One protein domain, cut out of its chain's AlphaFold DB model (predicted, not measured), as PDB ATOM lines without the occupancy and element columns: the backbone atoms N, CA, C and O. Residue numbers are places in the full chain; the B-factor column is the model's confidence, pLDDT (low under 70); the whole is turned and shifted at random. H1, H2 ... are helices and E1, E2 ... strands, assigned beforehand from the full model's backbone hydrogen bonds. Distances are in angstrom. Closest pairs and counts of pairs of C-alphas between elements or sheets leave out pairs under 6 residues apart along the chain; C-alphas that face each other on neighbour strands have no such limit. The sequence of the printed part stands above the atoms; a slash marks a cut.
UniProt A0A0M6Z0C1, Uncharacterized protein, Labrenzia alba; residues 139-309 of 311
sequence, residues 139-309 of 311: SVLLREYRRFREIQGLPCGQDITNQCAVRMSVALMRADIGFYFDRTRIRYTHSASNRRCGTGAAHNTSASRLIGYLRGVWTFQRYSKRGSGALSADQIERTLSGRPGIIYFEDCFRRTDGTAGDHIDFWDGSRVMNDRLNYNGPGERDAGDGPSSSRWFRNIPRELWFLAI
ATOM      1  N   SER A 139     100.464 135.051 106.090       82.25
ATOM      2  CA  SER A 139     100.500 136.284 106.874       82.25
ATOM      3  C   SER A 139     101.925 136.820 107.085       82.25
ATOM      4  O   SER A 139     102.143 138.028 106.952       82.25
ATOM      5  N   VAL A 140     102.903 135.945 107.345       85.12
ATOM      6  CA  VAL A 140     104.318 136.318 107.503       85.12
ATOM      7  C   VAL A 140     104.928 136.769 106.176       85.12
ATOM      8  O   VAL A 140     105.468 137.874 106.115       85.12
ATOM      9  N   LEU A 141     104.801 135.987 105.097       91.44
ATOM     10  CA  LEU A 141     105.362 136.390 103.799       91.44
ATOM     11  C   LEU A 141     104.725 137.672 103.272       91.44
ATOM     12  O   LEU A 141     105.440 138.561 102.812       91.44
ATOM     13  N   LEU A 142     103.405 137.817 103.393       87.69
ATOM     14  CA  LEU A 142     102.700 139.032 102.997       87.69
ATOM     15  C   LEU A 142     103.228 140.261 103.744       87.69
ATOM     16  O   LEU A 142     103.397 141.326 103.144       87.69
ATOM     17  N   ARG A 143     103.478 140.128 105.052       83.38
ATOM     18  CA  ARG A 143     104.053 141.198 105.873       83.38
ATOM     19  C   ARG A 143     105.444 141.583 105.375       83.38
ATOM     20  O   ARG A 143     105.684 142.768 105.158       83.38
ATOM     21  N   GLU A 144     106.334 140.616 105.156       86.25
ATOM     22  CA  GLU A 144     107.692 140.909 104.682       86.25
ATOM     23  C   GLU A 144     107.692 141.524 103.277       86.25
ATOM     24  O   GLU A 144     108.391 142.503 103.029       86.25
ATOM     25  N   TYR A 145     106.833 141.041 102.380       90.62
ATOM     26  CA  TYR A 145     106.701 141.609 101.041       90.62
ATOM     27  C   TYR A 145     106.234 143.066 101.041       90.62
ATOM     28  O   TYR A 145     106.715 143.870 100.242       90.62
ATOM     29  N   ARG A 146     105.324 143.437 101.948       85.75
ATOM     30  CA  ARG A 146     104.867 144.827 102.087       85.75
ATOM     31  C   ARG A 146     105.966 145.772 102.568       85.75
ATOM     32  O   ARG A 146     105.973 146.924 102.143       85.75
ATOM     33  N   ARG A 147     106.916 145.303 103.382       82.88
ATOM     34  CA  ARG A 147     108.057 146.121 103.837       82.88
ATOM     35  C   ARG A 147     108.937 146.585 102.682       82.88
ATOM     36  O   ARG A 147     109.541 147.649 102.756       82.88
ATOM     37  N   PHE A 148     108.958 145.858 101.563       85.69
ATOM     38  CA  PHE A 148     109.725 146.288 100.395       85.69
ATOM     39  C   PHE A 148     109.220 147.599  99.775       85.69
ATOM     40  O   PHE A 148     109.938 148.212  98.991       85.69
ATOM     41  N   ARG A 149     108.036 148.103 100.153       80.81
ATOM     42  CA  ARG A 149     107.530 149.408  99.688       80.81
ATOM     43  C   ARG A 149     108.378 150.574 100.172       80.81
ATOM     44  O   ARG A 149     108.422 151.601  99.504       80.81
ATOM     45  N   GLU A 150     109.050 150.411 101.302       77.69
ATOM     46  CA  GLU A 150     109.939 151.419 101.887       77.69
ATOM     47  C   GLU A 150     111.206 151.615 101.050       77.69
ATOM     48  O   GLU A 150     111.813 152.678 101.071       77.69
ATOM     49  N   ILE A 151     111.548 150.606 100.251       78.62
ATOM     50  CA  ILE A 151     112.749 150.545  99.415       78.62
ATOM     51  C   ILE A 151     112.389 150.288  97.949       78.62
ATOM     52  O   ILE A 151     113.148 149.674  97.209       78.62
ATOM     53  N   GLN A 152     111.189 150.714  97.535       81.62
ATOM     54  CA  GLN A 152     110.705 150.645  96.147       81.62
ATOM     55  C   GLN A 152     110.780 149.244  95.504       81.62
ATOM     56  O   GLN A 152     110.905 149.108  94.293       81.62
ATOM     57  N   GLY A 153     110.689 148.181  96.303       85.06
ATOM     58  CA  GLY A 153     110.796 146.805  95.817       85.06
ATOM     59  C   GLY A 153     112.228 146.327  95.571       85.06
ATOM     60  O   GLY A 153     112.393 145.214  95.063       85.06
ATOM     61  N   LEU A 154     113.241 147.119  95.933       89.25
ATOM     62  CA  LEU A 154     114.660 146.900  95.630       89.25
ATOM     63  C   LEU A 154     115.486 146.693  96.914       89.25
ATOM     64  O   LEU A 154     116.262 147.561  97.308       89.25
ATOM     65  N   PRO A 155     115.322 145.551  97.611       88.56
ATOM     66  CA  PRO A 155     116.067 145.263  98.834       88.56
ATOM     67  C   PRO A 155     117.586 145.205  98.665       88.56
ATOM     68  O   PRO A 155     118.297 145.537  99.608       88.56
ATOM     69  N   CYS A 156     118.096 144.778  97.511       92.19
ATOM     70  CA  CYS A 156     119.526 144.754  97.235       92.19
ATOM     71  C   CYS A 156     119.955 146.042  96.526       92.19
ATOM     72  O   CYS A 156     119.465 146.346  95.444       92.19
ATOM     73  N   GLY A 157     120.930 146.751  97.094       87.50
ATOM     74  CA  GLY A 157     121.524 147.951  96.494       87.50
ATOM     75  C   GLY A 157     122.473 147.700  95.315       87.50
ATOM     76  O   GLY A 157     123.089 148.644  94.829       87.50
ATOM     77  N   GLN A 158     122.640 146.453  94.864       88.38
ATOM     78  CA  GLN A 158     123.433 146.152  93.669       88.38
ATOM     79  C   GLN A 158     122.601 146.317  92.392       88.38
ATOM     80  O   GLN A 158     121.376 146.204  92.426       88.38
ATOM     81  N   ASP A 159     123.284 146.533  91.267       86.19
ATOM     82  CA  ASP A 159     122.675 146.693  89.945       86.19
ATOM     83  C   ASP A 159     122.078 145.370  89.438       86.19
ATOM     84  O   ASP A 159     122.707 144.572  88.742       86.19
ATOM     85  N   ILE A 160     120.862 145.086  89.902       83.94
ATOM     86  CA  ILE A 160     120.094 143.889  89.586       83.94
ATOM     87  C   ILE A 160     118.742 144.349  89.063       83.94
ATOM     88  O   ILE A 160     117.893 144.822  89.820       83.94
ATOM     89  N   THR A 161     118.525 144.147  87.766       79.44
ATOM     90  CA  THR A 161     117.333 144.611  87.046       79.44
ATOM     91  C   THR A 161     116.032 143.997  87.573       79.44
ATOM     92  O   THR A 161     114.989 144.644  87.554       79.44
ATOM     93  N   ASN A 162     116.072 142.749  88.050       85.69
ATOM     94  CA  ASN A 162     114.919 142.071  88.637       85.69
ATOM     95  C   ASN A 162     115.288 141.416  89.969       85.69
ATOM     96  O   ASN A 162     116.093 140.488  90.025       85.69
ATOM     97  N   GLN A 163     114.662 141.889  91.041       93.06
ATOM     98  CA  GLN A 163     114.953 141.466  92.406       93.06
ATOM     99  C   GLN A 163     113.923 140.483  92.986       93.06
ATOM    100  O   GLN A 163     113.849 140.340  94.204       93.06
ATOM    101  N   CYS A 164     113.143 139.777  92.162       95.31
ATOM    102  CA  CYS A 164     112.144 138.804  92.631       95.31
ATOM    103  C   CYS A 164     112.743 137.735  93.569       95.31
ATOM    104  O   CYS A 164     112.278 137.550  94.695       95.31
ATOM    105  N   ALA A 165     113.867 137.129  93.176       96.50
ATOM    106  CA  ALA A 165     114.588 136.159  93.999       96.50
ATOM    107  C   ALA A 165     115.178 136.778  95.273       96.50
ATOM    108  O   ALA A 165     115.198 136.132  96.324       96.50
ATOM    109  N   VAL A 166     115.614 138.038  95.206       96.25
ATOM    110  CA  VAL A 166     116.120 138.768  96.374       96.25
ATOM    111  C   VAL A 166     114.988 138.992  97.371       96.25
ATOM    112  O   VAL A 166     115.151 138.673  98.545       96.25
ATOM    113  N   ARG A 167     113.832 139.485  96.910       96.88
ATOM    114  CA  ARG A 167     112.638 139.708  97.736       96.88
ATOM    115  C   ARG A 167     112.204 138.422  98.433       96.88
ATOM    116  O   ARG A 167     112.071 138.425  99.654       96.88
ATOM    117  N   MET A 168     112.079 137.322  97.692       98.06
ATOM    118  CA  MET A 168     111.731 136.023  98.270       98.06
ATOM    119  C   MET A 168     112.784 135.551  99.283       98.06
ATOM    120  O   MET A 168     112.435 135.186 100.402       98.06
ATOM    121  N   SER A 169     114.076 135.620  98.941       96.75
ATOM    122  CA  SER A 169     115.162 135.232  99.852       96.75
ATOM    123  C   SER A 169     115.118 136.022 101.164       96.75
ATOM    124  O   SER A 169     115.150 135.438 102.242       96.75
ATOM    125  N   VAL A 170     115.018 137.352 101.078       93.69
ATOM    126  CA  VAL A 170     114.983 138.238 102.248       93.69
ATOM    127  C   VAL A 170     113.723 137.996 103.078       93.69
ATOM    128  O   VAL A 170     113.814 137.975 104.303       93.69
ATOM    129  N   ALA A 171     112.569 137.776 102.441       95.00
ATOM    130  CA  ALA A 171     111.325 137.464 103.141       95.00
ATOM    131  C   ALA A 171     111.428 136.147 103.926       95.00
ATOM    132  O   ALA A 171     111.061 136.115 105.096       95.00
ATOM    133  N   LEU A 172     111.989 135.090 103.327       92.50
ATOM    134  CA  LEU A 172     112.195 133.798 103.991       92.50
ATOM    135  C   LEU A 172     113.193 133.886 105.151       92.50
ATOM    136  O   LEU A 172     112.915 133.380 106.235       92.50
ATOM    137  N   MET A 173     114.314 134.587 104.962       83.88
ATOM    138  CA  MET A 173     115.314 134.808 106.019       83.88
ATOM    139  C   MET A 173     114.750 135.598 107.213       83.88
ATOM    140  O   MET A 173     115.253 135.474 108.325       83.88
ATOM    141  N   ARG A 174     113.715 136.422 106.997       82.75
ATOM    142  CA  ARG A 174     113.047 137.229 108.036       82.75
ATOM    143  C   ARG A 174     111.786 136.574 108.606       82.75
ATOM    144  O   ARG A 174     111.135 137.167 109.463       82.75
ATOM    145  N   ALA A 175     111.428 135.382 108.133       80.50
ATOM    146  CA  ALA A 175     110.192 134.706 108.515       80.50
ATOM    147  C   ALA A 175     110.287 133.928 109.839       80.50
ATOM    148  O   ALA A 175     109.264 133.424 110.285       80.50
ATOM    149  N   ASP A 176     111.473 133.844 110.456       76.62
ATOM    150  CA  ASP A 176     111.722 133.095 111.701       76.62
ATOM    151  C   ASP A 176     111.321 131.607 111.617       76.62
ATOM    152  O   ASP A 176     110.764 131.014 112.530       76.62
ATOM    153  N   ILE A 177     111.587 130.997 110.460       80.69
ATOM    154  CA  ILE A 177     111.221 129.605 110.129       80.69
ATOM    155  C   ILE A 177     112.416 128.640 110.165       80.69
ATOM    156  O   ILE A 177     112.358 127.536 109.615       80.69
ATOM    157  N   GLY A 178     113.547 129.087 110.713       70.31
ATOM    158  CA  GLY A 178     114.815 128.357 110.656       70.31
ATOM    159  C   GLY A 178     115.423 128.255 109.248       70.31
ATOM    160  O   GLY A 178     116.284 127.409 109.021       70.31
ATOM    161  N   PHE A 179     114.977 129.071 108.284       80.69
ATOM    162  CA  PHE A 179     115.512 129.070 106.920       80.69
ATOM    163  C   PHE A 179     116.840 129.824 106.842       80.69
ATOM    164  O   PHE A 179     116.906 131.015 107.143       80.69
ATOM    165  N   TYR A 180     117.869 129.137 106.348       81.50
ATOM    166  CA  TYR A 180     119.181 129.701 106.049       81.50
ATOM    167  C   TYR A 180     119.731 129.067 104.778       81.50
ATOM    168  O   TYR A 180     119.444 127.911 104.467       81.50
ATOM    169  N   PHE A 181     120.551 129.814 104.041       80.75
ATOM    170  CA  PHE A 181     121.218 129.268 102.867       80.75
ATOM    171  C   PHE A 181     122.413 128.403 103.261       80.75
ATOM    172  O   PHE A 181     123.446 128.912 103.692       80.75
ATOM    173  N   ASP A 182     122.320 127.110 102.969       79.62
ATOM    174  CA  ASP A 182     123.495 126.256 102.839       79.62
ATOM    175  C   ASP A 182     124.267 126.647 101.568       79.62
ATOM    176  O   ASP A 182     123.951 126.236 100.446       79.62
ATOM    177  N   ARG A 183     125.301 127.468 101.758       77.94
ATOM    178  CA  ARG A 183     126.131 128.032 100.685       77.94
ATOM    179  C   ARG A 183     126.924 126.971  99.915       77.94
ATOM    180  O   ARG A 183     127.428 127.280  98.837       77.94
ATOM    181  N   THR A 184     127.020 125.739 100.421       79.94
ATOM    182  CA  THR A 184     127.629 124.619  99.686       79.94
ATOM    183  C   THR A 184     126.692 124.070  98.607       79.94
ATOM    184  O   THR A 184     127.147 123.573  97.578       79.94
ATOM    185  N   ARG A 185     125.375 124.232  98.792       79.62
ATOM    186  CA  ARG A 185     124.326 123.709  97.902       79.62
ATOM    187  C   ARG A 185     123.737 124.760  96.966       79.62
ATOM    188  O   ARG A 185     123.073 124.404  95.994       79.62
ATOM    189  N   ILE A 186     123.986 126.045  97.218       88.19
ATOM    190  CA  ILE A 186     123.585 127.143  96.332       88.19
ATOM    191  C   ILE A 186     124.694 128.192  96.194       88.19
ATOM    192  O   ILE A 186     125.106 128.853  97.147       88.19
ATOM    193  N   ARG A 187     125.165 128.367  94.956       86.69
ATOM    194  CA  ARG A 187     126.188 129.356  94.594       86.69
ATOM    195  C   ARG A 187     125.587 130.747  94.378       86.69
ATOM    196  O   ARG A 187     124.389 130.896  94.140       86.69
ATOM    197  N   TYR A 188     126.459 131.757  94.384       84.88
ATOM    198  CA  TYR A 188     126.127 133.166  94.114       84.88
ATOM    199  C   TYR A 188     125.159 133.804  95.122       84.88
ATOM    200  O   TYR A 188     124.472 134.773  94.814       84.88
ATOM    201  N   THR A 189     125.127 133.285  96.350       86.88
ATOM    202  CA  THR A 189     124.380 133.892  97.454       86.88
ATOM    203  C   THR A 189     125.185 135.045  98.046       86.88
ATOM    204  O   THR A 189     126.299 134.862  98.556       86.88
ATOM    205  N   HIS A 190     124.618 136.245  98.013       89.38
ATOM    206  CA  HIS A 190     125.172 137.393  98.714       89.38
ATOM    207  C   HIS A 190     125.100 137.154 100.223       89.38
ATOM    208  O   HIS A 190     124.084 136.692 100.736       89.38
ATOM    209  N   SER A 191     126.201 137.427 100.925       80.62
ATOM    210  CA  SER A 191     126.242 137.363 102.391       80.62
ATOM    211  C   SER A 191     125.369 138.458 103.010       80.62
ATOM    212  O   SER A 191     125.290 139.557 102.456       80.62
ATOM    213  N   ALA A 192     124.802 138.195 104.190       72.44
ATOM    214  CA  ALA A 192     124.127 139.206 105.005       72.44
ATOM    215  C   ALA A 192     125.054 140.384 105.369       72.44
ATOM    216  O   ALA A 192     124.599 141.520 105.480       72.44
ATOM    217  N   SER A 193     126.363 140.129 105.484       73.00
ATOM    218  CA  SER A 193     127.390 141.133 105.795       73.00
ATOM    219  C   SER A 193     127.868 141.953 104.588       73.00
ATOM    220  O   SER A 193     128.701 142.852 104.738       73.00
ATOM    221  N   ASN A 194     127.369 141.678 103.376       78.38
ATOM    222  CA  ASN A 194     127.770 142.431 102.192       78.38
ATOM    223  C   ASN A 194     127.170 143.846 102.220       78.38
ATOM    224  O   ASN A 194     126.013 144.055 101.847       78.38
ATOM    225  N   ARG A 195     127.997 144.833 102.588       78.75
ATOM    226  CA  ARG A 195     127.604 146.249 102.687       78.75
ATOM    227  C   ARG A 195     127.063 146.836 101.382       78.75
ATOM    228  O   ARG A 195     126.238 147.735 101.445       78.75
ATOM    229  N   ARG A 196     127.451 146.304 100.213       83.31
ATOM    230  CA  ARG A 196     126.898 146.737  98.912       83.31
ATOM    231  C   ARG A 196     125.430 146.350  98.725       83.31
ATOM    232  O   ARG A 196     124.761 146.912  97.872       83.31
ATOM    233  N   CYS A 197     124.938 145.365  99.477       86.06
ATOM    234  CA  CYS A 197     123.552 144.923  99.363       86.06
ATOM    235  C   CYS A 197     122.600 145.722 100.252       86.06
ATOM    236  O   CYS A 197     121.488 145.982  99.824       86.06
ATOM    237  N   GLY A 198     122.996 146.052 101.485       79.56
ATOM    238  CA  GLY A 198     122.148 146.797 102.427       79.56
ATOM    239  C   GLY A 198     120.946 146.028 103.007       79.56
ATOM    240  O   GLY A 198     120.174 146.602 103.764       79.56
ATOM    241  N   THR A 199     120.781 144.733 102.708       77.62
ATOM    242  CA  THR A 199     119.611 143.933 103.134       77.62
ATOM    243  C   THR A 199     119.661 143.470 104.591       77.62
ATOM    244  O   THR A 199     118.620 143.145 105.170       77.62
ATOM    245  N   GLY A 200     120.869 143.331 105.154       77.50
ATOM    246  CA  GLY A 200     121.107 142.642 106.428       77.50
ATOM    247  C   GLY A 200     120.729 141.153 106.418       77.50
ATOM    248  O   GLY A 200     120.657 140.538 107.471       77.50
ATOM    249  N   ALA A 201     120.456 140.574 105.243       81.81
ATOM    250  CA  ALA A 201     120.008 139.193 105.079       81.81
ATOM    251  C   ALA A 201     120.648 138.562 103.839       81.81
ATOM    252  O   ALA A 201     120.704 139.187 102.770       81.81
ATOM    253  N   ALA A 202     121.120 137.323 103.979       83.06
ATOM    254  CA  ALA A 202     121.668 136.565 102.863       83.06
ATOM    255  C   ALA A 202     120.595 136.346 101.785       83.06
ATOM    256  O   ALA A 202     119.427 136.128 102.097       83.06
ATOM    257  N   HIS A 203     120.969 136.439 100.510       93.62
ATOM    258  CA  HIS A 203     120.002 136.324  99.415       93.62
ATOM    259  C   HIS A 203     120.624 135.840  98.113       93.62
ATOM    260  O   HIS A 203     121.796 136.097  97.833       93.62
ATOM    261  N   ASN A 204     119.812 135.165  97.298       95.00
ATOM    262  CA  ASN A 204     120.162 134.827  95.926       95.00
ATOM    263  C   ASN A 204     119.500 135.801  94.944       95.00
ATOM    264  O   ASN A 204     118.411 136.315  95.194       95.00
ATOM    265  N   THR A 205     120.160 136.047  93.819       93.12
ATOM    266  CA  THR A 205     119.711 136.997  92.791       93.12
ATOM    267  C   THR A 205     119.085 136.311  91.575       93.12
ATOM    268  O   THR A 205     118.597 136.987  90.677       93.12
ATOM    269  N   SER A 206     119.068 134.974  91.532       93.06
ATOM    270  CA  SER A 206     118.501 134.187  90.432       93.06
ATOM    271  C   SER A 206     117.303 133.373  90.905       93.06
ATOM    272  O   SER A 206     117.424 132.542  91.806       93.06
ATOM    273  N   ALA A 207     116.153 133.582  90.258       94.75
ATOM    274  CA  ALA A 207     114.930 132.845  90.560       94.75
ATOM    275  C   ALA A 207     115.092 131.342  90.293       94.75
ATOM    276  O   ALA A 207     114.728 130.544  91.153       94.75
ATOM    277  N   SER A 208     115.713 130.945  89.174       93.19
ATOM    278  CA  SER A 208     115.992 129.537  88.837       93.19
ATOM    279  C   SER A 208     116.891 128.847  89.863       93.19
ATOM    280  O   SER A 208     116.615 127.724  90.288       93.19
ATOM    281  N   ARG A 209     117.962 129.515  90.319       94.69
ATOM    282  CA  ARG A 209     118.823 128.955  91.377       94.69
ATOM    283  C   ARG A 209     118.080 128.847  92.700       94.69
ATOM    284  O   ARG A 209     118.212 127.835  93.387       94.69
ATOM    285  N   LEU A 210     117.299 129.871  93.043       97.19
ATOM    286  CA  LEU A 210     116.528 129.881  94.277       97.19
ATOM    287  C   LEU A 210     115.486 128.759  94.289       97.19
ATOM    288  O   LEU A 210     115.464 127.993  95.246       97.19
ATOM    289  N   ILE A 211     114.680 128.588  93.233       96.19
ATOM    290  CA  ILE A 211     113.687 127.503  93.194       96.19
ATOM    291  C   ILE A 211     114.351 126.124  93.212       96.19
ATOM    292  O   ILE A 211     113.851 125.224  93.883       96.19
ATOM    293  N   GLY A 212     115.497 125.953  92.541       89.44
ATOM    294  CA  GLY A 212     116.256 124.702  92.577       89.44
ATOM    295  C   GLY A 212     116.678 124.329  93.999       89.44
ATOM    296  O   GLY A 212     116.543 123.177  94.403       89.44
ATOM    297  N   TYR A 213     117.108 125.321  94.782       91.38
ATOM    298  CA  TYR A 213     117.441 125.143  96.192       91.38
ATOM    299  C   TYR A 213     116.202 124.890  97.063       91.38
ATOM    300  O   TYR A 213     116.175 123.917  97.812       91.38
ATOM    301  N   LEU A 214     115.150 125.708  96.931       94.62
ATOM    302  CA  LEU A 214     113.925 125.585  97.731       94.62
ATOM    303  C   LEU A 214     113.201 124.256  97.499       94.62
ATOM    304  O   LEU A 214     112.634 123.707  98.436       94.62
ATOM    305  N   ARG A 215     113.267 123.690  96.292       89.38
ATOM    306  CA  ARG A 215     112.737 122.350  95.992       89.38
ATOM    307  C   ARG A 215     113.503 121.212  96.673       89.38
ATOM    308  O   ARG A 215     112.985 120.105  96.753       89.38
ATOM    309  N   GLY A 216     114.725 121.470  97.139       79.31
ATOM    310  CA  GLY A 216     115.475 120.560  98.008       79.31
ATOM    311  C   GLY A 216     115.136 120.715  99.494       79.31
ATOM    312  O   GLY A 216     115.548 119.871 100.284       79.31
ATOM    313  N   VAL A 217     114.409 121.776  99.862       83.62
ATOM    314  CA  VAL A 217     113.970 122.078 101.235       83.62
ATOM    315  C   VAL A 217     112.504 121.687 101.441       83.62
ATOM    316  O   VAL A 217     112.170 121.046 102.432       83.62
ATOM    317  N   TRP A 218     111.634 122.036 100.492       87.88
ATOM    318  CA  TRP A 218     110.199 121.762 100.530       87.88
ATOM    319  C   TRP A 218     109.712 121.108  99.239       87.88
ATOM    320  O   TRP A 218     110.283 121.282  98.159       87.88
ATOM    321  N   THR A 219     108.594 120.392  99.332       86.44
ATOM    322  CA  THR A 219     107.954 119.755  98.181       86.44
ATOM    323  C   THR A 219     107.056 120.743  97.443       86.44
ATOM    324  O   THR A 219     105.946 121.038  97.874       86.44
ATOM    325  N   PHE A 220     107.521 121.229  96.293       91.56
ATOM    326  CA  PHE A 220     106.702 122.030  95.385       91.56
ATOM    327  C   PHE A 220     105.891 121.129  94.455       91.56
ATOM    328  O   PHE A 220     106.432 120.212  93.829       91.56
ATOM    329  N   GLN A 221     104.614 121.453  94.286       92.88
ATOM    330  CA  GLN A 221     103.785 120.856  93.254       92.88
ATOM    331  C   GLN A 221     104.174 121.431  91.889       92.88
ATOM    332  O   GLN A 221     104.227 122.649  91.710       92.88
ATOM    333  N   ARG A 222     104.456 120.547  90.928       92.75
ATOM    334  CA  ARG A 222     104.760 120.910  89.541       92.75
ATOM    335  C   ARG A 222     103.480 120.944  88.710       92.75
ATOM    336  O   ARG A 222     102.689 120.005  88.767       92.75
ATOM    337  N   TYR A 223     103.336 121.978  87.895       90.94
ATOM    338  CA  TYR A 223     102.291 122.134  86.891       90.94
ATOM    339  C   TYR A 223     102.956 122.348  85.534       90.94
ATOM    340  O   TYR A 223     103.806 123.224  85.399       90.94
ATOM    341  N   SER A 224     102.571 121.555  84.533       88.44
ATOM    342  CA  SER A 224     103.163 121.613  83.195       88.44
ATOM    343  C   SER A 224     102.122 121.992  82.154       88.44
ATOM    344  O   SER A 224     100.969 121.573  82.237       88.44
ATOM    345  N   LYS A 225     102.547 122.749  81.142       85.31
ATOM    346  CA  LYS A 225     101.760 123.064  79.938       85.31
ATOM    347  C   LYS A 225     102.186 122.225  78.729       85.31
ATOM    348  O   LYS A 225     101.824 122.548  77.599       85.31
ATOM    349  N   ARG A 226     102.982 121.167  78.938       84.75
ATOM    350  CA  ARG A 226     103.464 120.268  77.877       84.75
ATOM    351  C   ARG A 226     103.265 118.796  78.229       84.75
ATOM    352  O   ARG A 226     103.254 118.412  79.395       84.75
ATOM    353  N   GLY A 227     103.170 117.966  77.191       82.75
ATOM    354  CA  GLY A 227     103.016 116.517  77.318       82.75
ATOM    355  C   GLY A 227     101.577 116.075  77.588       82.75
ATOM    356  O   GLY A 227     100.645 116.876  77.573       82.75
ATOM    357  N   SER A 228     101.399 114.778  77.835       73.62
ATOM    358  CA  SER A 228     100.090 114.123  77.976       73.62
ATOM    359  C   SER A 228      99.269 114.572  79.195       73.62
ATOM    360  O   SER A 228      98.075 114.306  79.243       73.62
ATOM    361  N   GLY A 229      99.884 115.268  80.157       76.00
ATOM    362  CA  GLY A 229      99.231 115.841  81.343       76.00
ATOM    363  C   GLY A 229      99.232 117.372  81.372       76.00
ATOM    364  O   GLY A 229      99.189 117.953  82.456       76.00
ATOM    365  N   ALA A 230      99.363 118.023  80.212       81.81
ATOM    366  CA  ALA A 230      99.391 119.477  80.111       81.81
ATOM    367  C   ALA A 230      98.087 120.110  80.620       81.81
ATOM    368  O   ALA A 230      96.992 119.706  80.233       81.81
ATOM    369  N   LEU A 231      98.215 121.150  81.439       85.00
ATOM    370  CA  LEU A 231      97.100 121.976  81.894       85.00
ATOM    371  C   LEU A 231      97.096 123.313  81.155       85.00
ATOM    372  O   LEU A 231      98.145 123.840  80.790       85.00
ATOM    373  N   SER A 232      95.919 123.895  80.947       89.50
ATOM    374  CA  SER A 232      95.799 125.265  80.450       89.50
ATOM    375  C   SER A 232      96.158 126.285  81.535       89.50
ATOM    376  O   SER A 232      96.126 125.986  82.731       89.50
ATOM    377  N   ALA A 233      96.464 127.520  81.123       87.56
ATOM    378  CA  ALA A 233      96.730 128.624  82.047       87.56
ATOM    379  C   ALA A 233      95.592 128.787  83.071       87.56
ATOM    380  O   ALA A 233      95.841 128.797  84.273       87.56
ATOM    381  N   ASP A 234      94.346 128.806  82.593       85.81
ATOM    382  CA  ASP A 234      93.179 129.003  83.451       85.81
ATOM    383  C   ASP A 234      92.925 127.812  84.384       85.81
ATOM    384  O   ASP A 234      92.436 127.990  85.497       85.81
ATOM    385  N   GLN A 235      93.233 126.581  83.952       87.00
ATOM    386  CA  GLN A 235      93.136 125.402  84.822       87.00
ATOM    387  C   GLN A 235      94.116 125.506  85.993       87.00
ATOM    388  O   GLN A 235      93.734 125.237  87.134       87.00
ATOM    389  N   ILE A 236      95.354 125.932  85.725       87.94
ATOM    390  CA  ILE A 236      96.362 126.132  86.770       87.94
ATOM    391  C   ILE A 236      95.936 127.285  87.687       87.94
ATOM    392  O   ILE A 236      95.842 127.084  88.893       87.94
ATOM    393  N   GLU A 237      95.596 128.454  87.138       87.69
ATOM    394  CA  GLU A 237      95.200 129.633  87.925       87.69
ATOM    395  C   GLU A 237      94.006 129.340  88.844       87.69
ATOM    396  O   GLU A 237      94.061 129.633  90.038       87.69
ATOM    397  N   ARG A 238      92.959 128.669  88.337       84.00
ATOM    398  CA  ARG A 238      91.813 128.246  89.162       84.00
ATOM    399  C   ARG A 238      92.217 127.301  90.291       84.00
ATOM    400  O   ARG A 238      91.696 127.429  91.392       84.00
ATOM    401  N   THR A 239      93.153 126.387  90.041       87.06
ATOM    402  CA  THR A 239      93.638 125.430  91.052       87.06
ATOM    403  C   THR A 239      94.397 126.119  92.192       87.06
ATOM    404  O   THR A 239      94.416 125.615  93.320       87.06
ATOM    405  N   LEU A 240      95.044 127.250  91.903       89.12
ATOM    406  CA  LEU A 240      95.823 128.023  92.876       89.12
ATOM    407  C   LEU A 240      95.026 129.170  93.514       89.12
ATOM    408  O   LEU A 240      95.475 129.764  94.497       89.12
ATOM    409  N   SER A 241      93.852 129.499  92.976       85.06
ATOM    410  CA  SER A 241      93.011 130.573  93.499       85.06
ATOM    411  C   SER A 241      92.573 130.296  94.943       85.06
ATOM    412  O   SER A 241      92.268 129.164  95.315       85.06
ATOM    413  N   GLY A 242      92.598 131.328  95.788       82.50
ATOM    414  CA  GLY A 242      92.293 131.252  97.219       82.50
ATOM    415  C   GLY A 242      93.359 130.561  98.079       82.50
ATOM    416  O   GLY A 242      93.230 130.537  99.302       82.50
ATOM    417  N   ARG A 243      94.424 130.022  97.474       90.94
ATOM    418  CA  ARG A 243      95.488 129.290  98.170       90.94
ATOM    419  C   ARG A 243      96.765 130.120  98.142       90.94
ATOM    420  O   ARG A 243      97.392 130.182  97.088       90.94
ATOM    421  N   PRO A 244      97.168 130.770  99.243       92.69
ATOM    422  CA  PRO A 244      98.421 131.498  99.261       92.69
ATOM    423  C   PRO A 244      99.601 130.530  99.184       92.69
ATOM    424  O   PRO A 244      99.519 129.368  99.598       92.69
ATOM    425  N   GLY A 245     100.714 131.009  98.643       95.75
ATOM    426  CA  GLY A 245     101.883 130.166  98.469       95.75
ATOM    427  C   GLY A 245     103.074 130.867  97.853       95.75
ATOM    428  O   GLY A 245     103.006 132.026  97.446       95.75
ATOM    429  N   ILE A 246     104.172 130.128  97.775       98.44
ATOM    430  CA  ILE A 246     105.343 130.513  96.993       98.44
ATOM    431  C   ILE A 246     105.143 129.957  95.589       98.44
ATOM    432  O   ILE A 246     104.911 128.758  95.420       98.44
ATOM    433  N   ILE A 247     105.225 130.826  94.589       97.88
ATOM    434  CA  ILE A 247     104.988 130.476  93.193       97.88
ATOM    435  C   ILE A 247     106.219 130.798  92.353       97.88
ATOM    436  O   ILE A 247     106.852 131.836  92.534       97.88
ATOM    437  N   TYR A 248     106.558 129.902  91.437       97.88
ATOM    438  CA  TYR A 248     107.615 130.086  90.456       97.88
ATOM    439  C   TYR A 248     107.071 129.863  89.051       97.88
ATOM    440  O   TYR A 248     106.390 128.866  88.801       97.88
ATOM    441  N   PHE A 249     107.460 130.736  88.131       95.62
ATOM    442  CA  PHE A 249     107.133 130.686  86.716       95.62
ATOM    443  C   PHE A 249     108.425 130.572  85.895       95.62
ATOM    444  O   PHE A 249     109.284 131.452  85.974       95.62
ATOM    445  N   GLU A 250     108.564 129.497  85.117       92.56
ATOM    446  CA  GLU A 250     109.697 129.303  84.200       92.56
ATOM    447  C   GLU A 250     109.521 130.150  82.936       92.56
ATOM    448  O   GLU A 250     108.420 130.177  82.384       92.56
ATOM    449  N   ASP A 251     110.588 130.803  82.461       90.38
ATOM    450  CA  ASP A 251     110.632 131.487  81.152       90.38
ATOM    451  C   ASP A 251     109.429 132.422  80.867       90.38
ATOM    452  O   ASP A 251     108.959 132.563  79.735       90.38
ATOM    453  N   CYS A 252     108.882 133.046  81.909       86.62
ATOM    454  CA  CYS A 252     107.573 133.701  81.887       86.62
ATOM    455  C   CYS A 252     107.574 135.157  81.400       86.62
ATOM    456  O   CYS A 252     106.507 135.748  81.225       86.62
ATOM    457  N   PHE A 253     108.750 135.734  81.161       84.56
ATOM    458  CA  PHE A 253     108.901 137.029  80.505       84.56
ATOM    459  C   PHE A 253     110.027 137.001  79.478       84.56
ATOM    460  O   PHE A 253     111.017 136.289  79.643       84.56
ATOM    461  N   ARG A 254     109.876 137.800  78.419       80.38
ATOM    462  CA  ARG A 254     110.877 137.967  77.360       80.38
ATOM    463  C   ARG A 254     111.627 139.277  77.549       80.38
ATOM    464  O   ARG A 254     111.022 140.314  77.808       80.38
ATOM    465  N   ARG A 255     112.944 139.224  77.397       76.56
ATOM    466  CA  ARG A 255     113.824 140.392  77.361       76.56
ATOM    467  C   ARG A 255     114.037 140.846  75.917       76.56
ATOM    468  O   ARG A 255     113.789 140.102  74.969       76.56
ATOM    469  N   THR A 256     114.506 142.080  75.757       74.88
ATOM    470  CA  THR A 256     114.773 142.702  74.447       74.88
ATOM    471  C   THR A 256     115.861 141.985  73.650       74.88
ATOM    472  O   THR A 256     115.845 142.027  72.426       74.88
ATOM    473  N   ASP A 257     116.770 141.289  74.331       77.94
ATOM    474  CA  ASP A 257     117.821 140.457  73.736       77.94
ATOM    475  C   ASP A 257     117.326 139.068  73.279       77.94
ATOM    476  O   ASP A 257     118.118 138.230  72.852       77.94
ATOM    477  N   GLY A 258     116.018 138.802  73.373       76.69
ATOM    478  CA  GLY A 258     115.406 137.529  72.997       76.69
ATOM    479  C   GLY A 258     115.505 136.440  74.068       76.69
ATOM    480  O   GLY A 258     114.888 135.384  73.902       76.69
ATOM    481  N   THR A 259     116.214 136.683  75.175       81.44
ATOM    482  CA  THR A 259     116.262 135.746  76.302       81.44
ATOM    483  C   THR A 259     114.946 135.745  77.073       81.44
ATOM    484  O   THR A 259     114.214 136.737  77.111       81.44
ATOM    485  N   ALA A 260     114.633 134.616  77.708       84.69
ATOM    486  CA  ALA A 260     113.533 134.518  78.654       84.69
ATOM    487  C   ALA A 260     114.049 134.608  80.096       84.69
ATOM    488  O   ALA A 260     115.246 134.445  80.370       84.69
ATOM    489  N   GLY A 261     113.162 134.937  81.028       87.94
ATOM    490  CA  GLY A 261     113.488 134.992  82.443       87.94
ATOM    491  C   GLY A 261     112.440 134.335  83.325       87.94
ATOM    492  O   GLY A 261     111.242 134.345  83.038       87.94
ATOM    493  N   ASP A 262     112.937 133.783  84.423       93.00
ATOM    494  CA  ASP A 262     112.139 133.153  85.463       93.00
ATOM    495  C   ASP A 262     111.647 134.173  86.485       93.00
ATOM    496  O   ASP A 262     112.333 135.158  86.780       93.00
ATOM    497  N   HIS A 263     110.510 133.880  87.105       95.19
ATOM    498  CA  HIS A 263     109.971 134.673  88.202       95.19
ATOM    499  C   HIS A 263     109.666 133.790  89.404       95.19
ATOM    500  O   HIS A 263     109.107 132.708  89.257       95.19
ATOM    501  N   ILE A 264     110.004 134.262  90.602       97.44
ATOM    502  CA  ILE A 264     109.584 133.650  91.863       97.44
ATOM    503  C   ILE A 264     108.955 134.714  92.740       97.44
ATOM    504  O   ILE A 264     109.517 135.798  92.894       97.44
ATOM    505  N   ASP A 265     107.800 134.412  93.319       97.31
ATOM    506  CA  ASP A 265     107.080 135.393  94.111       97.31
ATOM    507  C   ASP A 265     106.205 134.785  95.200       97.31
ATOM    508  O   ASP A 265     105.962 133.576  95.248       97.31
ATOM    509  N   PHE A 266     105.709 135.654  96.077       97.25
ATOM    510  CA  PHE A 266     104.589 135.327  96.940       97.25
ATOM    511  C   PHE A 266     103.271 135.523  96.174       97.25
ATOM    512  O   PHE A 266     103.023 136.575  95.585       97.25
ATOM    513  N   TRP A 267     102.427 134.495  96.189       95.25
ATOM    514  CA  TRP A 267     101.067 134.489  95.662       95.25
ATOM    515  C   TRP A 267     100.083 134.586  96.824       95.25
ATOM    516  O   TRP A 267     100.075 133.724  97.701       95.25
ATOM    517  N   ASP A 268      99.228 135.612  96.828       88.69
ATOM    518  CA  ASP A 268      98.274 135.858  97.922       88.69
ATOM    519  C   ASP A 268      96.964 135.052  97.804       88.69
ATOM    520  O   ASP A 268      96.010 135.302  98.540       88.69
ATOM    521  N   GLY A 269      96.892 134.098  96.870       88.56
ATOM    522  CA  GLY A 269      95.652 133.414  96.492       88.56
ATOM    523  C   GLY A 269      94.913 134.095  95.336       88.56
ATOM    524  O   GLY A 269      93.985 133.517  94.776       88.56
ATOM    525  N   SER A 270      95.301 135.311  94.953       86.56
ATOM    526  CA  SER A 270      94.659 136.057  93.864       86.56
ATOM    527  C   SER A 270      95.642 136.737  92.917       86.56
ATOM    528  O   SER A 270      95.344 136.898  91.732       86.56
ATOM    529  N   ARG A 271      96.782 137.200  93.433       88.62
ATOM    530  CA  ARG A 271      97.801 137.934  92.692       88.62
ATOM    531  C   ARG A 271      99.184 137.609  93.220       88.62
ATOM    532  O   ARG A 271      99.366 137.344  94.409       88.62
ATOM    533  N   VAL A 272     100.164 137.709  92.332       92.00
ATOM    534  CA  VAL A 272     101.569 137.778  92.736       92.00
ATOM    535  C   VAL A 272     101.848 139.154  93.345       92.00
ATOM    536  O   VAL A 272     101.272 140.168  92.924       92.00
ATOM    537  N   MET A 273     102.705 139.221  94.358       90.19
ATOM    538  CA  MET A 273     103.003 140.478  95.050       90.19
ATOM    539  C   MET A 273     103.657 141.519  94.151       90.19
ATOM    540  O   MET A 273     103.421 142.711  94.338       90.19
ATOM    541  N   ASN A 274     104.412 141.093  93.147       89.38
ATOM    542  CA  ASN A 274     105.010 141.953  92.141       89.38
ATOM    543  C   ASN A 274     103.957 142.816  91.428       89.38
ATOM    544  O   ASN A 274     104.148 144.018  91.245       89.38
ATOM    545  N   ASP A 275     102.795 142.235  91.122       85.56
ATOM    546  CA  ASP A 275     101.648 142.941  90.539       85.56
ATOM    547  C   ASP A 275     100.908 143.779  91.555       85.56
ATOM    548  O   ASP A 275     100.425 144.872  91.255       85.56
ATOM    549  N   ARG A 276     100.786 143.241  92.768       84.69
ATOM    550  CA  ARG A 276     100.080 143.899  93.859       84.69
ATOM    551  C   ARG A 276     100.759 145.206  94.253       84.69
ATOM    552  O   ARG A 276     100.053 146.161  94.561       84.69
ATOM    553  N   LEU A 277     102.089 145.211  94.248       81.69
ATOM    554  CA  LEU A 277     102.950 146.297  94.716       81.69
ATOM    555  C   LEU A 277     103.634 147.060  93.574       81.69
ATOM    556  O   LEU A 277     104.321 148.043  93.828       81.69
ATOM    557  N   ASN A 278     103.409 146.633  92.329       82.75
ATOM    558  CA  ASN A 278     103.955 147.227  91.113       82.75
ATOM    559  C   ASN A 278     105.497 147.274  91.074       82.75
ATOM    560  O   ASN A 278     106.083 148.297  90.733       82.75
ATOM    561  N   TYR A 279     106.147 146.150  91.383       85.56
ATOM    562  CA  TYR A 279     107.609 145.977  91.302       85.56
ATOM    563  C   TYR A 279     108.079 145.320  89.999       85.56
ATOM    564  O   TYR A 279     109.174 144.762  89.945       85.56
ATOM    565  N   ASN A 280     107.229 145.354  88.971       80.56
ATOM    566  CA  ASN A 280     107.480 144.696  87.696       80.56
ATOM    567  C   ASN A 280     108.754 145.221  87.039       80.56
ATOM    568  O   ASN A 280     108.870 146.413  86.753       80.56
ATOM    569  N   GLY A 281     109.695 144.311  86.807       77.94
ATOM    570  CA  GLY A 281     110.886 144.562  86.018       77.94
ATOM    571  C   GLY A 281     110.587 144.581  84.513       77.94
ATOM    572  O   GLY A 281     109.475 144.260  84.079       77.94
ATOM    573  N   PRO A 282     111.586 144.930  83.687       73.69
ATOM    574  CA  PRO A 282     111.465 144.902  82.234       73.69
ATOM    575  C   PRO A 282     110.993 143.535  81.718       73.69
ATOM    576  O   PRO A 282     111.547 142.501  82.091       73.69
ATOM    577  N   GLY A 283     109.971 143.541  80.856       74.62
ATOM    578  CA  GLY A 283     109.386 142.337  80.249       74.62
ATOM    579  C   GLY A 283     108.357 141.599  81.116       74.62
ATOM    580  O   GLY A 283     107.647 140.742  80.601       74.62
ATOM    581  N   GLU A 284     108.218 141.930  82.405       78.69
ATOM    582  CA  GLU A 284     107.250 141.269  83.302       78.69
ATOM    583  C   GLU A 284     105.803 141.757  83.109       78.69
ATOM    584  O   GLU A 284     104.850 141.151  83.615       78.69
ATOM    585  N   ARG A 285     105.613 142.878  82.407       76.38
ATOM    586  CA  ARG A 285     104.302 143.463  82.120       76.38
ATOM    587  C   ARG A 285     104.362 144.315  80.858       76.38
ATOM    588  O   ARG A 285     105.200 145.213  80.776       76.38
ATOM    589  N   ASP A 286     103.440 144.071  79.932       69.31
ATOM    590  CA  ASP A 286     103.310 144.880  78.723       69.31
ATOM    591  C   ASP A 286     102.576 146.198  79.006       69.31
ATOM    592  O   ASP A 286     101.808 146.341  79.969       69.31
ATOM    593  N   ALA A 287     102.803 147.192  78.148       58.25
ATOM    594  CA  ALA A 287     102.090 148.459  78.222       58.25
ATOM    595  C   ALA A 287     100.582 148.226  78.017       58.25
ATOM    596  O   ALA A 287     100.150 147.754  76.970       58.25
ATOM    597  N   GLY A 288      99.774 148.571  79.024       57.25
ATOM    598  CA  GLY A 288      98.314 148.418  78.983       57.25
ATOM    599  C   GLY A 288      97.772 147.172  79.687       57.25
ATOM    600  O   GLY A 288      96.573 147.123  79.962       57.25
ATOM    601  N   ASP A 289      98.625 146.220  80.081       62.41
ATOM    602  CA  ASP A 289      98.187 145.099  80.912       62.41
ATOM    603  C   ASP A 289      97.632 145.628  82.237       62.41
ATOM    604  O   ASP A 289      98.300 146.375  82.955       62.41
ATOM    605  N   GLY A 290      96.396 145.261  82.581       57.72
ATOM    606  CA  GLY A 290      95.779 145.605  83.864       57.72
ATOM    607  C   GLY A 290      96.516 144.973  85.058       57.72
ATOM    608  O   GLY A 290      97.471 144.219  84.887       57.72
ATOM    609  N   PRO A 291      96.076 145.216  86.305       60.66
ATOM    610  CA  PRO A 291      96.730 144.682  87.505       60.66
ATOM    611  C   PRO A 291      96.413 143.186  87.740       60.66
ATOM    612  O   PRO A 291      96.206 142.772  88.883       60.66
ATOM    613  N   SER A 292      96.279 142.402  86.667       73.44
ATOM    614  CA  SER A 292      95.912 140.988  86.697       73.44
ATOM    615  C   SER A 292      97.146 140.098  86.627       73.44
ATOM    616  O   SER A 292      97.995 140.268  85.749       73.44
ATOM    617  N   SER A 293      97.192 139.097  87.504       82.56
ATOM    618  CA  SER A 293      98.248 138.089  87.506       82.56
ATOM    619  C   SER A 293      98.002 136.936  86.529       82.56
ATOM    620  O   SER A 293      98.897 136.120  86.329       82.56
ATOM    621  N   SER A 294      96.860 136.901  85.833       85.19
ATOM    622  CA  SER A 294      96.555 135.851  84.848       85.19
ATOM    623  C   SER A 294      97.586 135.784  83.710       85.19
ATOM    624  O   SER A 294      97.810 134.729  83.120       85.19
ATOM    625  N   ARG A 295      98.268 136.902  83.407       88.81
ATOM    626  CA  ARG A 295      99.320 136.931  82.376       88.81
ATOM    627  C   ARG A 295     100.502 136.019  82.706       88.81
ATOM    628  O   ARG A 295     101.026 135.394  81.797       88.81
ATOM    629  N   TRP A 296     100.862 135.854  83.981       90.56
ATOM    630  CA  TRP A 296     101.956 134.963  84.379       90.56
ATOM    631  C   TRP A 296     101.667 133.510  83.979       90.56
ATOM    632  O   TRP A 296     102.515 132.838  83.397       90.56
ATOM    633  N   PHE A 297     100.428 133.055  84.182       91.31
ATOM    634  CA  PHE A 297      99.971 131.715  83.797       91.31
ATOM    635  C   PHE A 297      99.867 131.532  82.275       91.31
ATOM    636  O   PHE A 297     100.114 130.443  81.740       91.31
ATOM    637  N   ARG A 298      99.515 132.595  81.543       90.00
ATOM    638  CA  ARG A 298      99.513 132.569  80.074       90.00
ATOM    639  C   ARG A 298     100.928 132.498  79.510       90.00
ATOM    640  O   ARG A 298     101.160 131.678  78.621       90.00
ATOM    641  N   ASN A 299     101.848 133.277  80.069       87.62
ATOM    642  CA  ASN A 299     103.178 133.497  79.512       87.62
ATOM    643  C   ASN A 299     104.175 132.378  79.821       87.62
ATOM    644  O   ASN A 299     105.160 132.253  79.100       87.62
ATOM    645  N   ILE A 300     103.919 131.518  80.817       88.81
ATOM    646  CA  ILE A 300     104.746 130.319  81.010       88.81
ATOM    647  C   ILE A 300     104.674 129.392  79.778       88.81
ATOM    648  O   ILE A 300     103.576 128.966  79.388       88.81
ATOM    649  N   PRO A 301     105.817 129.024  79.170       82.94
ATOM    650  CA  PRO A 301     105.854 128.128  78.018       82.94
ATOM    651  C   PRO A 301     105.923 126.645  78.409       82.94
ATOM    652  O   PRO A 301     105.754 125.775  77.543       82.94
ATOM    653  N   ARG A 302     106.262 126.353  79.671       81.50
ATOM    654  CA  ARG A 302     106.636 125.016  80.141       81.50
ATOM    655  C   ARG A 302     106.130 124.736  81.547       81.50
ATOM    656  O   ARG A 302     105.052 124.155  81.675       81.50
ATOM    657  N   GLU A 303     106.893 125.129  82.562       90.50
ATOM    658  CA  GLU A 303     106.692 124.665  83.928       90.50
ATOM    659  C   GLU A 303     106.352 125.793  84.909       90.50
ATOM    660  O   GLU A 303     106.779 126.944  84.790       90.50
ATOM    661  N   LEU A 304     105.582 125.414  85.923       93.50
ATOM    662  CA  LEU A 304     105.269 126.209  87.098       93.50
ATOM    663  C   LEU A 304     105.444 125.336  88.334       93.50
ATOM    664  O   LEU A 304     105.047 124.169  88.349       93.50
ATOM    665  N   TRP A 305     106.005 125.916  89.389       96.50
ATOM    666  CA  TRP A 305     106.111 125.258  90.686       96.50
ATOM    667  C   TRP A 305     105.393 126.075  91.741       96.50
ATOM    668  O   TRP A 305     105.573 127.287  91.832       96.50
ATOM    669  N   PHE A 306     104.588 125.399  92.552       96.88
ATOM    670  CA  PHE A 306     103.814 126.033  93.603       96.88
ATOM    671  C   PHE A 306     103.955 125.275  94.916       96.88
ATOM    672  O   PHE A 306     103.802 124.054  94.967       96.88
ATOM    673  N   LEU A 307     104.223 126.017  95.981       95.81
ATOM    674  CA  LEU A 307     104.199 125.532  97.349       95.81
ATOM    675  C   LEU A 307     103.075 126.255  98.080       95.81
ATOM    676  O   LEU A 307     103.190 127.444  98.373       95.81
ATOM    677  N   ALA A 308     101.994 125.530  98.363       91.25
ATOM    678  CA  ALA A 308     100.941 126.023  99.238       91.25
ATOM    679  C   ALA A 308     101.502 126.215 100.650       91.25
ATOM    680  O   ALA A 308     102.238 125.358 101.141       91.25
ATOM    681  N   ILE A 309     101.127 127.312 101.298       90.94
ATOM    682  CA  ILE A 309     101.567 127.618 102.660       90.94
ATOM    683  C   ILE A 309     100.365 127.881 103.576       90.94
ATOM    684  O   ILE A 309      99.310 128.292 103.081       90.94
TER     685      ILE A 309
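AT A GLANCE: This is residues 139 to 309 of the 311 residues of an uncharacterized protein of Labrenzia alba (UniProt A0A0M6Z0C1). One twisted sheet of four strands stands in the middle, with H2 and H3 over one face and H4 and H6 over the other, while H1 and H5 sit by the E3 edge. The long unnamed stretch 174 to 206 lies on the H2 and H3 side, far from H4. The printed part has 171 residues, with six named helices and four named strands in the order H1 H2 H3 E1 H4 E2 E3 H5 H6 E4; the sheet's order is E1 E4 E2 E3, all antiparallel. The class is mixed, helices and strands, with 78 residues in named elements, under half. The whole is compact, with a radius of gyration of the C-alphas of 15.3 A and spans of 46 by 35 by 32 A.

IN THESE COORDINATES: Begin with the sheet: E2, residues 245 to 254, runs 24.2 A from C-alpha 245 at (101.883, 130.166, 98.469) and bends by 61 degrees at residue 250. E3, residues 260 to 267, spans 21.1 A, and E4, residues 303 to 308, spans 16.4 A to C-alpha 308 at (100.941, 126.023, 99.238). E1 is residues 221 to 224. Find C-alpha 139 at (100.500, 136.284, 106.874); from there H1 runs 20.2 A to residue 151. H2 is residues 164 to 173, 14.3 A long; H3 is 207 to 214, H4 233 to 240, H5 273 to 277 and H6 294 to 299.

HOW THE PARTS SIT: Look first at the hairpin E2 and E3, where N 247 and O 265 are 2.9 A apart, within hydrogen-bond range. So are N 248 and O 305 between E2 and E4, at 2.8 A, and N 223 and O 304 between E1 and E4, at 2.8 A. E1, H4, E2 and E3, H5 H6, E4 are split strand-helix-strand units, each with another strand between its two same-way strands, and both crossovers are right-handed. H3 lies over E2 and E3 at a height over the sheet of 9.1 A; on the same face H2 lies over E3 at 8.2 A. H2 and H3 touch at Ala 165 and Ala 207, their closest C-alphas, 4.8 A apart, at a shallow tilt of 28 degrees, the same way. On the opposite face H4 lies over E4 and H6 over E2; they touch at a steep tilt of 51 degrees, opposite ways, with the C-alphas of Ala 233 and Phe 297 closest at 4.8 A. H1 only grazes the sheet with residues 141 to 145, and H5 with 273 to 276. H1 touches H2, with the C-alphas of Glu 144 and Ala 171 closest at 5.2 A. Every O i to N i+4 pair is within hydrogen-bond range in H2, H3, H4, H5 and H6; in H1, 5 of 9 are.

THE WHOLE: The C-alphas of Arg 195 and Ser 228, the two farthest apart, are 49.0 A apart. The printed part has no cut; the links H1 to H2, H2 to H3 and H5 to H6 are long. Mean pLDDT of the printed part is 85.8, and residues 286 to 291 are under 70.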